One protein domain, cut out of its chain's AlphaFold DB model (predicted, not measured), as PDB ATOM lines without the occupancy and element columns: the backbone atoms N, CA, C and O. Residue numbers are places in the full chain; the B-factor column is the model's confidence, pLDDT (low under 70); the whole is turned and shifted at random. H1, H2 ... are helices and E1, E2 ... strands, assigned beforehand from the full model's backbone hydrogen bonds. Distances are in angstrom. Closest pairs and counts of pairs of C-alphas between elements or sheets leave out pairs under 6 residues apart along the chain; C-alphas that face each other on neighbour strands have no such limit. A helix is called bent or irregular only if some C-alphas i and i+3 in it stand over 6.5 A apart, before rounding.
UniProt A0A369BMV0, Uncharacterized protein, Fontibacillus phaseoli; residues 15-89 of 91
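Overview. This is residues 15 to 89 of the 91 residues of an uncharacterized protein of Fontibacillus phaseoli (UniProt A0A369BMV0). A two-stranded hairpin, E1 and E2, has the bent helix H2 folded back along it, while H1 crosses H2a at one end. The 75 printed residues include H1, E1, E2 and H2 in order, mixed helices and strands. The whole is only just loose, close to compact, with radius of gyration of the C-alphas 14.1 A and spans 40 by 30 by 21 A.

Arrangement. H1, residues 15 to 33, touches H2a, residues 63 to 72, with residues 21 to 28 alone, about perpendicular at 80 degrees; the closest C-alphas, Phe 25 and Val 68, are 6.5 A apart. E1, residues 38 to 44, and E2, residues 53 to 59, form an antiparallel hairpin, N 40 and O 57 within hydrogen-bond range at 2.8 A. H2, residues 63 to 87, assigned as one helix by its hydrogen bonds, is bent: C-alphas 72 and 75 are 6.9 A apart, and H2b, residues 75 to 87, makes a steep tilt of 52 degrees with H2a. In H1, H2a and H2b every O i to N i+4 pair is within hydrogen-bond range.

Along the chain. H1 begins at C-alpha 15 (169.763, 147.747, 211.799) and spans 27.3 A; E1 and E2 each span 20.4 A, H2a 14.7 A; H2b, 17.5 A, ends at C-alpha 87 (153.084, 154.789, 180.374).

Size, cuts and confidence. The printed part has no cut and no long link. Model pLDDT is under 70 at residues 15 to 18, 45 to 52 and 72 to 89.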
ATOM      1  N   PRO A  15     169.925 146.294 211.958       54.62
ATOM      2  CA  PRO A  15     169.763 147.747 211.799       54.62
ATOM      3  C   PRO A  15     171.042 148.503 211.418       54.62
ATOM      4  O   PRO A  15     170.974 149.473 210.668       54.62
ATOM      5  N   CYS A  16     172.211 148.092 211.921       58.44
ATOM      6  CA  CYS A  16     173.475 148.770 211.608       58.44
ATOM      7  C   CYS A  16     173.898 148.537 210.155       58.44
ATOM      8  O   CYS A  16     174.214 149.500 209.464       58.44
ATOM      9  N   ALA A  17     173.782 147.303 209.662       60.31
ATOM     10  CA  ALA A  17     174.092 146.974 208.272       60.31
ATOM     11  C   ALA A  17     173.205 147.740 207.271       60.31
ATOM     12  O   ALA A  17     173.696 148.229 206.258       60.31
ATOM     13  N   ALA A  18     171.908 147.906 207.563       64.38
ATOM     14  CA  ALA A  18     171.007 148.693 206.718       64.38
ATOM     15  C   ALA A  18     171.390 150.184 206.674       64.38
ATOM     16  O   ALA A  18     171.378 150.799 205.608       64.38
ATOM     17  N   ASN A  19     171.777 150.754 207.818       70.06
ATOM     18  CA  ASN A  19     172.220 152.147 207.902       70.06
ATOM     19  C   ASN A  19     173.556 152.372 207.176       70.06
ATOM     20  O   ASN A  19     173.736 153.400 206.526       70.06
ATOM     21  N   GLU A  20     174.474 151.411 207.264       73.50
ATOM     22  CA  GLU A  20     175.762 151.446 206.564       73.50
ATOM     23  C   GLU A  20     175.578 151.361 205.042       73.50
ATOM     24  O   GLU A  20     176.171 152.154 204.314       73.50
ATOM     25  N   MET A  21     174.695 150.479 204.558       71.44
ATOM     26  CA  MET A  21     174.363 150.390 203.129       71.44
ATOM     27  C   MET A  21     173.707 151.674 202.608       71.44
ATOM     28  O   MET A  21     174.077 152.158 201.541       71.44
ATOM     29  N   ALA A  22     172.792 152.275 203.376       73.31
ATOM     30  CA  ALA A  22     172.156 153.536 202.999       73.31
ATOM     31  C   ALA A  22     173.156 154.704 202.939       73.31
ATOM     32  O   ALA A  22     173.101 155.528 202.024       73.31
ATOM     33  N   ALA A  23     174.093 154.773 203.891       79.69
ATOM     34  CA  ALA A  23     175.154 155.777 203.885       79.69
ATOM     35  C   ALA A  23     176.086 155.606 202.675       79.69
ATOM     36  O   ALA A  23     176.441 156.589 202.021       79.69
ATOM     37  N   GLU A  24     176.435 154.363 202.344       81.75
ATOM     38  CA  GLU A  24     177.277 154.062 201.189       81.75
ATOM     39  C   GLU A  24     176.563 154.365 199.866       81.75
ATOM     40  O   GLU A  24     177.150 154.960 198.963       81.75
ATOM     41  N   PHE A  25     175.266 154.071 199.772       79.69
ATOM     42  CA  PHE A  25     174.452 154.461 198.624       79.69
ATOM     43  C   PHE A  25     174.394 155.986 198.449       79.69
ATOM     44  O   PHE A  25     174.587 156.492 197.343       79.69
ATOM     45  N   ALA A  26     174.205 156.743 199.536       79.69
ATOM     46  CA  ALA A  26     174.204 158.205 199.491       79.69
ATOM     47  C   ALA A  26     175.556 158.778 199.024       79.69
ATOM     48  O   ALA A  26     175.592 159.738 198.248       79.69
ATOM     49  N   ARG A  27     176.671 158.169 199.447       87.19
ATOM     50  CA  ARG A  27     178.013 158.528 198.967       87.19
ATOM     51  C   ARG A  27     178.151 158.278 197.463       87.19
ATOM     52  O   ARG A  27     178.599 159.166 196.739       87.19
ATOM     53  N   LEU A  28     177.729 157.106 196.987       82.81
ATOM     54  CA  LEU A  28     177.774 156.745 195.567       82.81
ATOM     55  C   LEU A  28     176.892 157.664 194.708       82.81
ATOM     56  O   LEU A  28     177.302 158.066 193.621       82.81
ATOM     57  N   ALA A  29     175.726 158.071 195.213       80.81
ATOM     58  CA  ALA A  29     174.864 159.048 194.551       80.81
ATOM     59  C   ALA A  29     175.550 160.417 194.401       80.81
ATOM     60  O   ALA A  29     175.493 161.027 193.331       80.81
ATOM     61  N   ALA A  30     176.251 160.890 195.437       81.81
ATOM     62  CA  ALA A  30     177.025 162.130 195.360       81.81
ATOM     63  C   ALA A  30     178.175 162.035 194.339       81.81
ATOM     64  O   ALA A  30     178.445 162.994 193.615       81.81
ATOM     65  N   ASP A  31     178.828 160.876 194.241       85.06
ATOM     66  CA  ASP A  31     179.882 160.629 193.257       85.06
ATOM     67  C   ASP A  31     179.354 160.559 191.819       85.06
ATOM     68  O   ASP A  31     179.999 161.087 190.909       85.06
ATOM     69  N   ALA A  32     178.166 159.988 191.611       82.44
ATOM     70  CA  ALA A  32     177.479 160.020 190.323       82.44
ATOM     71  C   ALA A  32     177.108 161.458 189.917       82.44
ATOM     72  O   ALA A  32     177.406 161.877 188.800       82.44
ATOM     73  N   LEU A  33     176.550 162.255 190.839       80.94
ATOM     74  CA  LEU A  33     176.235 163.674 190.606       80.94
ATOM     75  C   LEU A  33     177.481 164.512 190.285       80.94
ATOM     76  O   LEU A  33     177.416 165.443 189.485       80.94
ATOM     77  N   ALA A  34     178.624 164.172 190.882       87.69
ATOM     78  CA  ALA A  34     179.910 164.798 190.592       87.69
ATOM     79  C   ALA A  34     180.569 164.288 189.290       87.69
ATOM     80  O   ALA A  34     181.678 164.715 188.967       87.69
ATOM     81  N   GLY A  35     179.932 163.363 188.561       83.88
ATOM     82  CA  GLY A  35     180.460 162.774 187.328       83.88
ATOM     83  C   GLY A  35     181.647 161.826 187.534       83.88
ATOM     84  O   GLY A  35     182.372 161.536 186.585       83.88
ATOM     85  N   ARG A  36     181.880 161.354 188.766       87.94
ATOM     86  CA  ARG A  36     182.972 160.417 189.096       87.94
ATOM     87  C   ARG A  36     182.608 158.967 188.798       87.94
ATOM     88  O   ARG A  36     183.494 158.162 188.516       87.94
ATOM     89  N   ILE A  37     181.316 158.658 188.839       85.38
ATOM     90  CA  ILE A  37     180.743 157.350 188.530       85.38
ATOM     91  C   ILE A  37     179.780 157.526 187.361       85.38
ATOM     92  O   ILE A  37     179.022 158.491 187.314       85.38
ATOM     93  N   VAL A  38     179.807 156.578 186.427       81.81
ATOM     94  CA  VAL A  38     178.883 156.540 185.288       81.81
ATOM     95  C   VAL A  38     178.245 155.163 185.235       81.81
ATOM     96  O   VAL A  38     178.950 154.155 185.291       81.81
ATOM     97  N   GLY A  39     176.922 155.126 185.125       79.19
ATOM     98  CA  GLY A  39     176.147 153.899 184.988       79.19
ATOM     99  C   GLY A  39     175.354 153.858 183.692       79.19
ATOM    100  O   GLY A  39     175.041 154.900 183.118       79.19
ATOM    101  N   TYR A  40     175.006 152.654 183.259       76.50
ATOM    102  CA  TYR A  40     174.006 152.417 182.230       76.50
ATOM    103  C   TYR A  40     173.003 151.368 182.705       76.50
ATOM    104  O   TYR A  40     173.341 150.451 183.458       76.50
ATOM    105  N   VAL A  41     171.777 151.499 182.211       75.75
ATOM    106  CA  VAL A  41     170.724 150.495 182.327       75.75
ATOM    107  C   VAL A  41     170.172 150.273 180.928       75.75
ATOM    108  O   VAL A  41     169.805 151.225 180.240       75.75
ATOM    109  N   ILE A  42     170.149 149.021 180.494       72.50
ATOM    110  CA  ILE A  42     169.513 148.585 179.257       72.50
ATOM    111  C   ILE A  42     168.380 147.664 179.672       72.50
ATOM    112  O   ILE A  42     168.624 146.600 180.230       72.50
ATOM    113  N   ALA A  43     167.145 148.058 179.388       73.00
ATOM    114  CA  ALA A  43     165.976 147.236 179.646       73.00
ATOM    115  C   ALA A  43     165.252 146.938 178.331       73.00
ATOM    116  O   ALA A  43     164.947 147.838 177.548       73.00
ATOM    117  N   THR A  44     164.971 145.660 178.097       73.06
ATOM    118  CA  THR A  44     164.079 145.195 177.033       73.06
ATOM    119  C   THR A  44     162.845 144.587 177.675       73.06
ATOM    120  O   THR A  44     162.957 143.908 178.693       73.06
ATOM    121  N   VAL A  45     161.670 144.846 177.103       69.88
ATOM    122  CA  VAL A  45     160.389 144.381 177.645       69.88
ATOM    123  C   VAL A  45     159.712 143.503 176.599       69.88
ATOM    124  O   VAL A  45     159.532 143.920 175.454       69.88
ATOM    125  N   GLY A  46     159.373 142.270 176.982       67.56
ATOM    126  CA  GLY A  46     158.609 141.346 176.149       67.56
ATOM    127  C   GLY A  46     157.125 141.730 176.026       67.56
ATOM    128  O   GLY A  46     156.633 142.588 176.761       67.56
ATOM    129  N   PRO A  47     156.376 141.077 175.119       67.44
ATOM    130  CA  PRO A  47     154.976 141.409 174.826       67.44
ATOM    131  C   PRO A  47     154.022 141.286 176.026       67.44
ATOM    132  O   PRO A  47     152.943 141.868 176.004       67.44
ATOM    133  N   ASP A  48     154.407 140.556 177.074       68.00
ATOM    134  CA  ASP A  48     153.622 140.359 178.294       68.00
ATOM    135  C   ASP A  48     154.126 141.164 179.501       68.00
ATOM    136  O   ASP A  48     153.649 140.945 180.610       68.00
ATOM    137  N   ARG A  49     155.083 142.088 179.314       61.03
ATOM    138  CA  ARG A  49     155.730 142.897 180.373       61.03
ATOM    139  C   ARG A  49     156.465 142.104 181.468       61.03
ATOM    140  O   ARG A  49     157.155 142.708 182.278       61.03
ATOM    141  N   LEU A  50     156.367 140.774 181.464       57.41
ATOM    142  CA  LEU A  50     156.971 139.866 182.443       57.41
ATOM    143  C   LEU A  50     158.270 139.231 181.926       57.41
ATOM    144  O   LEU A  50     159.131 138.866 182.720       57.41
ATOM    145  N   ASN A  51     158.446 139.140 180.606       54.47
ATOM    146  CA  ASN A  51     159.662 138.619 179.976       54.47
ATOM    147  C   ASN A  51     160.631 139.740 179.583       54.47
ATOM    148  O   ASN A  51     160.920 139.945 178.401       54.47
ATOM    149  N   GLY A  52     161.082 140.513 180.570       63.47
ATOM    150  CA  GLY A  52     162.087 141.552 180.365       63.47
ATOM    151  C   GLY A  52     163.515 141.060 180.594       63.47
ATOM    152  O   GLY A  52     163.754 140.182 181.421       63.47
ATOM    153  N   ILE A  53     164.477 141.644 179.877       71.44
ATOM    154  CA  ILE A  53     165.907 141.527 180.199       71.44
ATOM    155  C   ILE A  53     166.370 142.903 180.642       71.44
ATOM    156  O   ILE A  53     166.254 143.851 179.862       71.44
ATOM    157  N   ILE A  54     166.920 142.990 181.853       72.38
ATOM    158  CA  ILE A  54     167.649 144.170 182.303       72.38
ATOM    159  C   ILE A  54     169.134 143.837 182.409       72.38
ATOM    160  O   ILE A  54     169.527 142.894 183.093       72.38
ATOM    161  N   ASP A  55     169.944 144.640 181.730       76.88
ATOM    162  CA  ASP A  55     171.390 144.695 181.882       76.88
ATOM    163  C   ASP A  55     171.776 146.028 182.529       76.88
ATOM    164  O   ASP A  55     171.269 147.088 182.160       76.88
ATOM    165  N   THR A  56     172.677 145.977 183.504       75.56
ATOM    166  CA  THR A  56     173.193 147.173 184.175       75.56
ATOM    167  C   THR A  56     174.706 147.120 184.210       75.56
ATOM    168  O   THR A  56     175.304 146.069 184.447       75.56
ATOM    169  N   GLY A  57     175.343 148.269 184.021       79.44
ATOM    170  CA  GLY A  57     176.788 148.363 184.135       79.44
ATOM    171  C   GLY A  57     177.236 149.692 184.701       79.44
ATOM    172  O   GLY A  57     176.563 150.711 184.582       79.44
ATOM    173  N   TRP A  58     178.395 149.649 185.349       84.06
ATOM    174  CA  TRP A  58     178.935 150.758 186.118       84.06
ATOM    175  C   TRP A  58     180.432 150.900 185.862       84.06
ATOM    176  O   TRP A  58     181.193 149.926 185.928       84.06
ATOM    177  N   HIS A  59     180.860 152.129 185.602       85.56
ATOM    178  CA  HIS A  59     182.252 152.518 185.424       85.56
ATOM    179  C   HIS A  59     182.768 153.250 186.661       85.56
ATOM    180  O   HIS A  59     182.013 153.924 187.358       85.56
ATOM    181  N   SER A  60     184.074 153.118 186.908       85.56
ATOM    182  CA  SER A  60     184.763 153.745 188.047       85.56
ATOM    183  C   SER A  60     184.243 153.315 189.426       85.56
ATOM    184  O   SER A  60     184.393 154.057 190.389       85.56
ATOM    185  N   VAL A  61     183.679 152.104 189.520       84.75
ATOM    186  CA  VAL A  61     183.248 151.479 190.782       84.75
ATOM    187  C   VAL A  61     183.871 150.098 190.982       84.75
ATOM    188  O   VAL A  61     183.961 149.285 190.049       84.75
ATOM    189  N   GLY A  62     184.280 149.831 192.217       85.19
ATOM    190  CA  GLY A  62     184.784 148.556 192.705       85.19
ATOM    191  C   GLY A  62     183.675 147.543 192.994       85.19
ATOM    192  O   GLY A  62     182.484 147.833 192.935       85.19
ATOM    193  N   LEU A  63     184.078 146.311 193.314       81.31
ATOM    194  CA  LEU A  63     183.150 145.194 193.510       81.31
ATOM    195  C   LEU A  63     182.156 145.424 194.662       81.31
ATOM    196  O   LEU A  63     180.984 145.102 194.517       81.31
ATOM    197  N   ALA A  64     182.604 146.001 195.781       81.88
ATOM    198  CA  ALA A  64     181.739 146.275 196.931       81.88
ATOM    199  C   ALA A  64     180.649 147.310 196.600       81.88
ATOM    200  O   ALA A  64     179.478 147.101 196.901       81.88
ATOM    201  N   GLU A  65     181.027 148.381 195.903       83.88
ATOM    202  CA  GLU A  65     180.118 149.450 195.478       83.88
ATOM    203  C   GLU A  65     179.082 148.923 194.478       83.88
ATOM    204  O   GLU A  65     177.902 149.242 194.580       83.88
ATOM    205  N   ARG A  66     179.492 148.035 193.559       79.62
ATOM    206  CA  ARG A  66     178.571 147.355 192.632       79.62
ATOM    207  C   ARG A  66     177.502 146.545 193.359       79.62
ATOM    208  O   ARG A  66     176.368 146.523 192.897       79.62
ATOM    209  N   THR A  67     177.835 145.904 194.479       79.44
ATOM    210  CA  THR A  67     176.859 145.155 195.285       79.44
ATOM    211  C   THR A  67     175.821 146.086 195.908       79.44
ATOM    212  O   THR A  67     174.631 145.793 195.838       79.44
ATOM    213  N   VAL A  68     176.253 147.231 196.447       79.00
ATOM    214  CA  VAL A  68     175.352 148.253 197.012       79.00
ATOM    215  C   VAL A  68     174.435 148.823 195.927       79.00
ATOM    216  O   VAL A  68     173.224 148.921 196.118       79.00
ATOM    217  N   LEU A  69     174.993 149.132 194.753       78.06
ATOM    218  CA  LEU A  69     174.236 149.608 193.594       78.06
ATOM    219  C   LEU A  69     173.226 148.560 193.112       78.06
ATOM    220  O   LEU A  69     172.075 148.903 192.882       78.06
ATOM    221  N   ALA A  70     173.612 147.287 193.010       73.56
ATOM    222  CA  ALA A  70     172.703 146.217 192.603       73.56
ATOM    223  C   ALA A  70     171.547 146.018 193.599       73.56
ATOM    224  O   ALA A  70     170.411 145.807 193.186       73.56
ATOM    225  N   GLN A  71     171.816 146.127 194.902       72.62
ATOM    226  CA  GLN A  71     170.794 145.976 195.940       72.62
ATOM    227  C   GLN A  71     169.765 147.111 195.943       72.62
ATOM    228  O   GLN A  71     168.591 146.849 196.193       72.62
ATOM    229  N   HIS A  72     170.186 148.346 195.657       67.69
ATOM    230  CA  HIS A  72     169.306 149.517 195.703       67.69
ATOM    231  C   HIS A  72     168.697 149.902 194.349       67.69
ATOM    232  O   HIS A  72     167.598 150.440 194.317       67.69
ATOM    233  N   LEU A  73     169.375 149.649 193.227       65.31
ATOM    234  CA  LEU A  73     168.932 150.144 191.917       65.31
ATOM    235  C   LEU A  73     168.152 149.114 191.106       65.31
ATOM    236  O   LEU A  73     167.385 149.521 190.236       65.31
ATOM    237  N   GLN A  74     168.315 147.805 191.349       59.41
ATOM    238  CA  GLN A  74     167.686 146.815 190.465       59.41
ATOM    239  C   GLN A  74     166.158 146.789 190.563       59.41
ATOM    240  O   GLN A  74     165.527 146.249 189.676       59.41
ATOM    241  N   PHE A  75     165.541 147.299 191.623       57.22
ATOM    242  CA  PHE A  75     164.078 147.312 191.707       57.22
ATOM    243  C   PHE A  75     163.553 148.711 191.403       57.22
ATOM    244  O   PHE A  75     162.805 148.883 190.449       57.22
ATOM    245  N   ASP A  76     164.083 149.730 192.078       62.16
ATOM    246  CA  ASP A  76     163.562 151.094 191.968       62.16
ATOM    247  C   ASP A  76     163.817 151.752 190.599       62.16
ATOM    248  O   ASP A  76     162.948 152.452 190.087       62.16
ATOM    249  N   VAL A  77     164.981 151.535 189.963       62.28
ATOM    250  CA  VAL A  77     165.263 152.122 188.633       62.28
ATOM    251  C   VAL A  77     164.548 151.364 187.526       62.28
ATOM    252  O   VAL A  77     164.149 151.967 186.534       62.28
ATOM    253  N   ILE A  78     164.391 150.050 187.684       58.62
ATOM    254  CA  ILE A  78     163.674 149.222 186.716       58.62
ATOM    255  C   ILE A  78     162.190 149.578 186.750       58.62
ATOM    256  O   ILE A  78     161.630 149.857 185.694       58.62
ATOM    257  N   ASP A  79     161.595 149.660 187.941       61.72
ATOM    258  CA  ASP A  79     160.199 150.062 188.113       61.72
ATOM    259  C   ASP A  79     159.980 151.499 187.620       61.72
ATOM    260  O   ASP A  79     159.090 151.731 186.808       61.72
ATOM    261  N   ALA A  80     160.852 152.450 187.984       63.28
ATOM    262  CA  ALA A  80     160.746 153.829 187.503       63.28
ATOM    263  C   ALA A  80     160.926 153.954 185.977       63.28
ATOM    264  O   ALA A  80     160.210 154.723 185.342       63.28
ATOM    265  N   TYR A  81     161.845 153.196 185.364       61.28
ATOM    266  CA  TYR A  81     162.027 153.177 183.907       61.28
ATOM    267  C   TYR A  81     160.822 152.555 183.190       61.28
ATOM    268  O   TYR A  81     160.385 153.068 182.158       61.28
ATOM    269  N   ILE A  82     160.289 151.450 183.722       59.78
ATOM    270  CA  ILE A  82     159.081 150.793 183.215       59.78
ATOM    271  C   ILE A  82     157.898 151.760 183.287       59.78
ATOM    272  O   ILE A  82     157.213 151.940 182.281       59.78
ATOM    273  N   ASP A  83     157.699 152.421 184.425       62.94
ATOM    274  CA  ASP A  83     156.620 153.385 184.616       62.94
ATOM    275  C   ASP A  83     156.780 154.595 183.689       62.94
ATOM    276  O   ASP A  83     155.831 154.970 183.005       62.94
ATOM    277  N   GLU A  84     157.974 155.179 183.582       60.00
ATOM    278  CA  GLU A  84     158.204 156.345 182.723       60.00
ATOM    279  C   GLU A  84     158.020 156.004 181.234       60.00
ATOM    280  O   GLU A  84     157.357 156.736 180.503       60.00
ATOM    281  N   LYS A  85     158.584 154.885 180.759       56.12
ATOM    282  CA  LYS A  85     158.650 154.584 179.318       56.12
ATOM    283  C   LYS A  85     157.508 153.730 178.791       56.12
ATOM    284  O   LYS A  85     157.248 153.783 177.592       56.12
ATOM    285  N   LEU A  86     156.820 152.949 179.624       53.00
ATOM    286  CA  LEU A  86     155.651 152.174 179.184       53.00
ATOM    287  C   LEU A  86     154.320 152.876 179.449       53.00
ATOM    288  O   LEU A  86     153.314 152.433 178.892       53.00
ATOM    289  N   THR A  87     154.289 153.954 180.237       53.19
ATOM    290  CA  THR A  87     153.084 154.789 180.374       53.19
ATOM    291  C   THR A  87     152.940 155.736 179.177       53.19
ATOM    292  O   THR A  87     151.859 155.831 178.608       53.19
ATOM    293  N   GLU A  88     154.041 156.318 178.682       49.97
ATOM    294  CA  GLU A  88     154.044 157.221 177.510       49.97
ATOM    295  C   GLU A  88     153.680 156.546 176.169       49.97
ATOM    296  O   GLU A  88     153.371 157.233 175.200       49.97
ATOM    297  N   VAL A  89     153.729 155.213 176.071       48.19
ATOM    298  CA  VAL A  89     153.474 154.483 174.807       48.19
ATOM    299  C   VAL A  89     151.988 154.129 174.619       48.19
ATOM    300  O   VAL A  89     151.594 153.719 173.525       48.19
TER     301      VAL A  89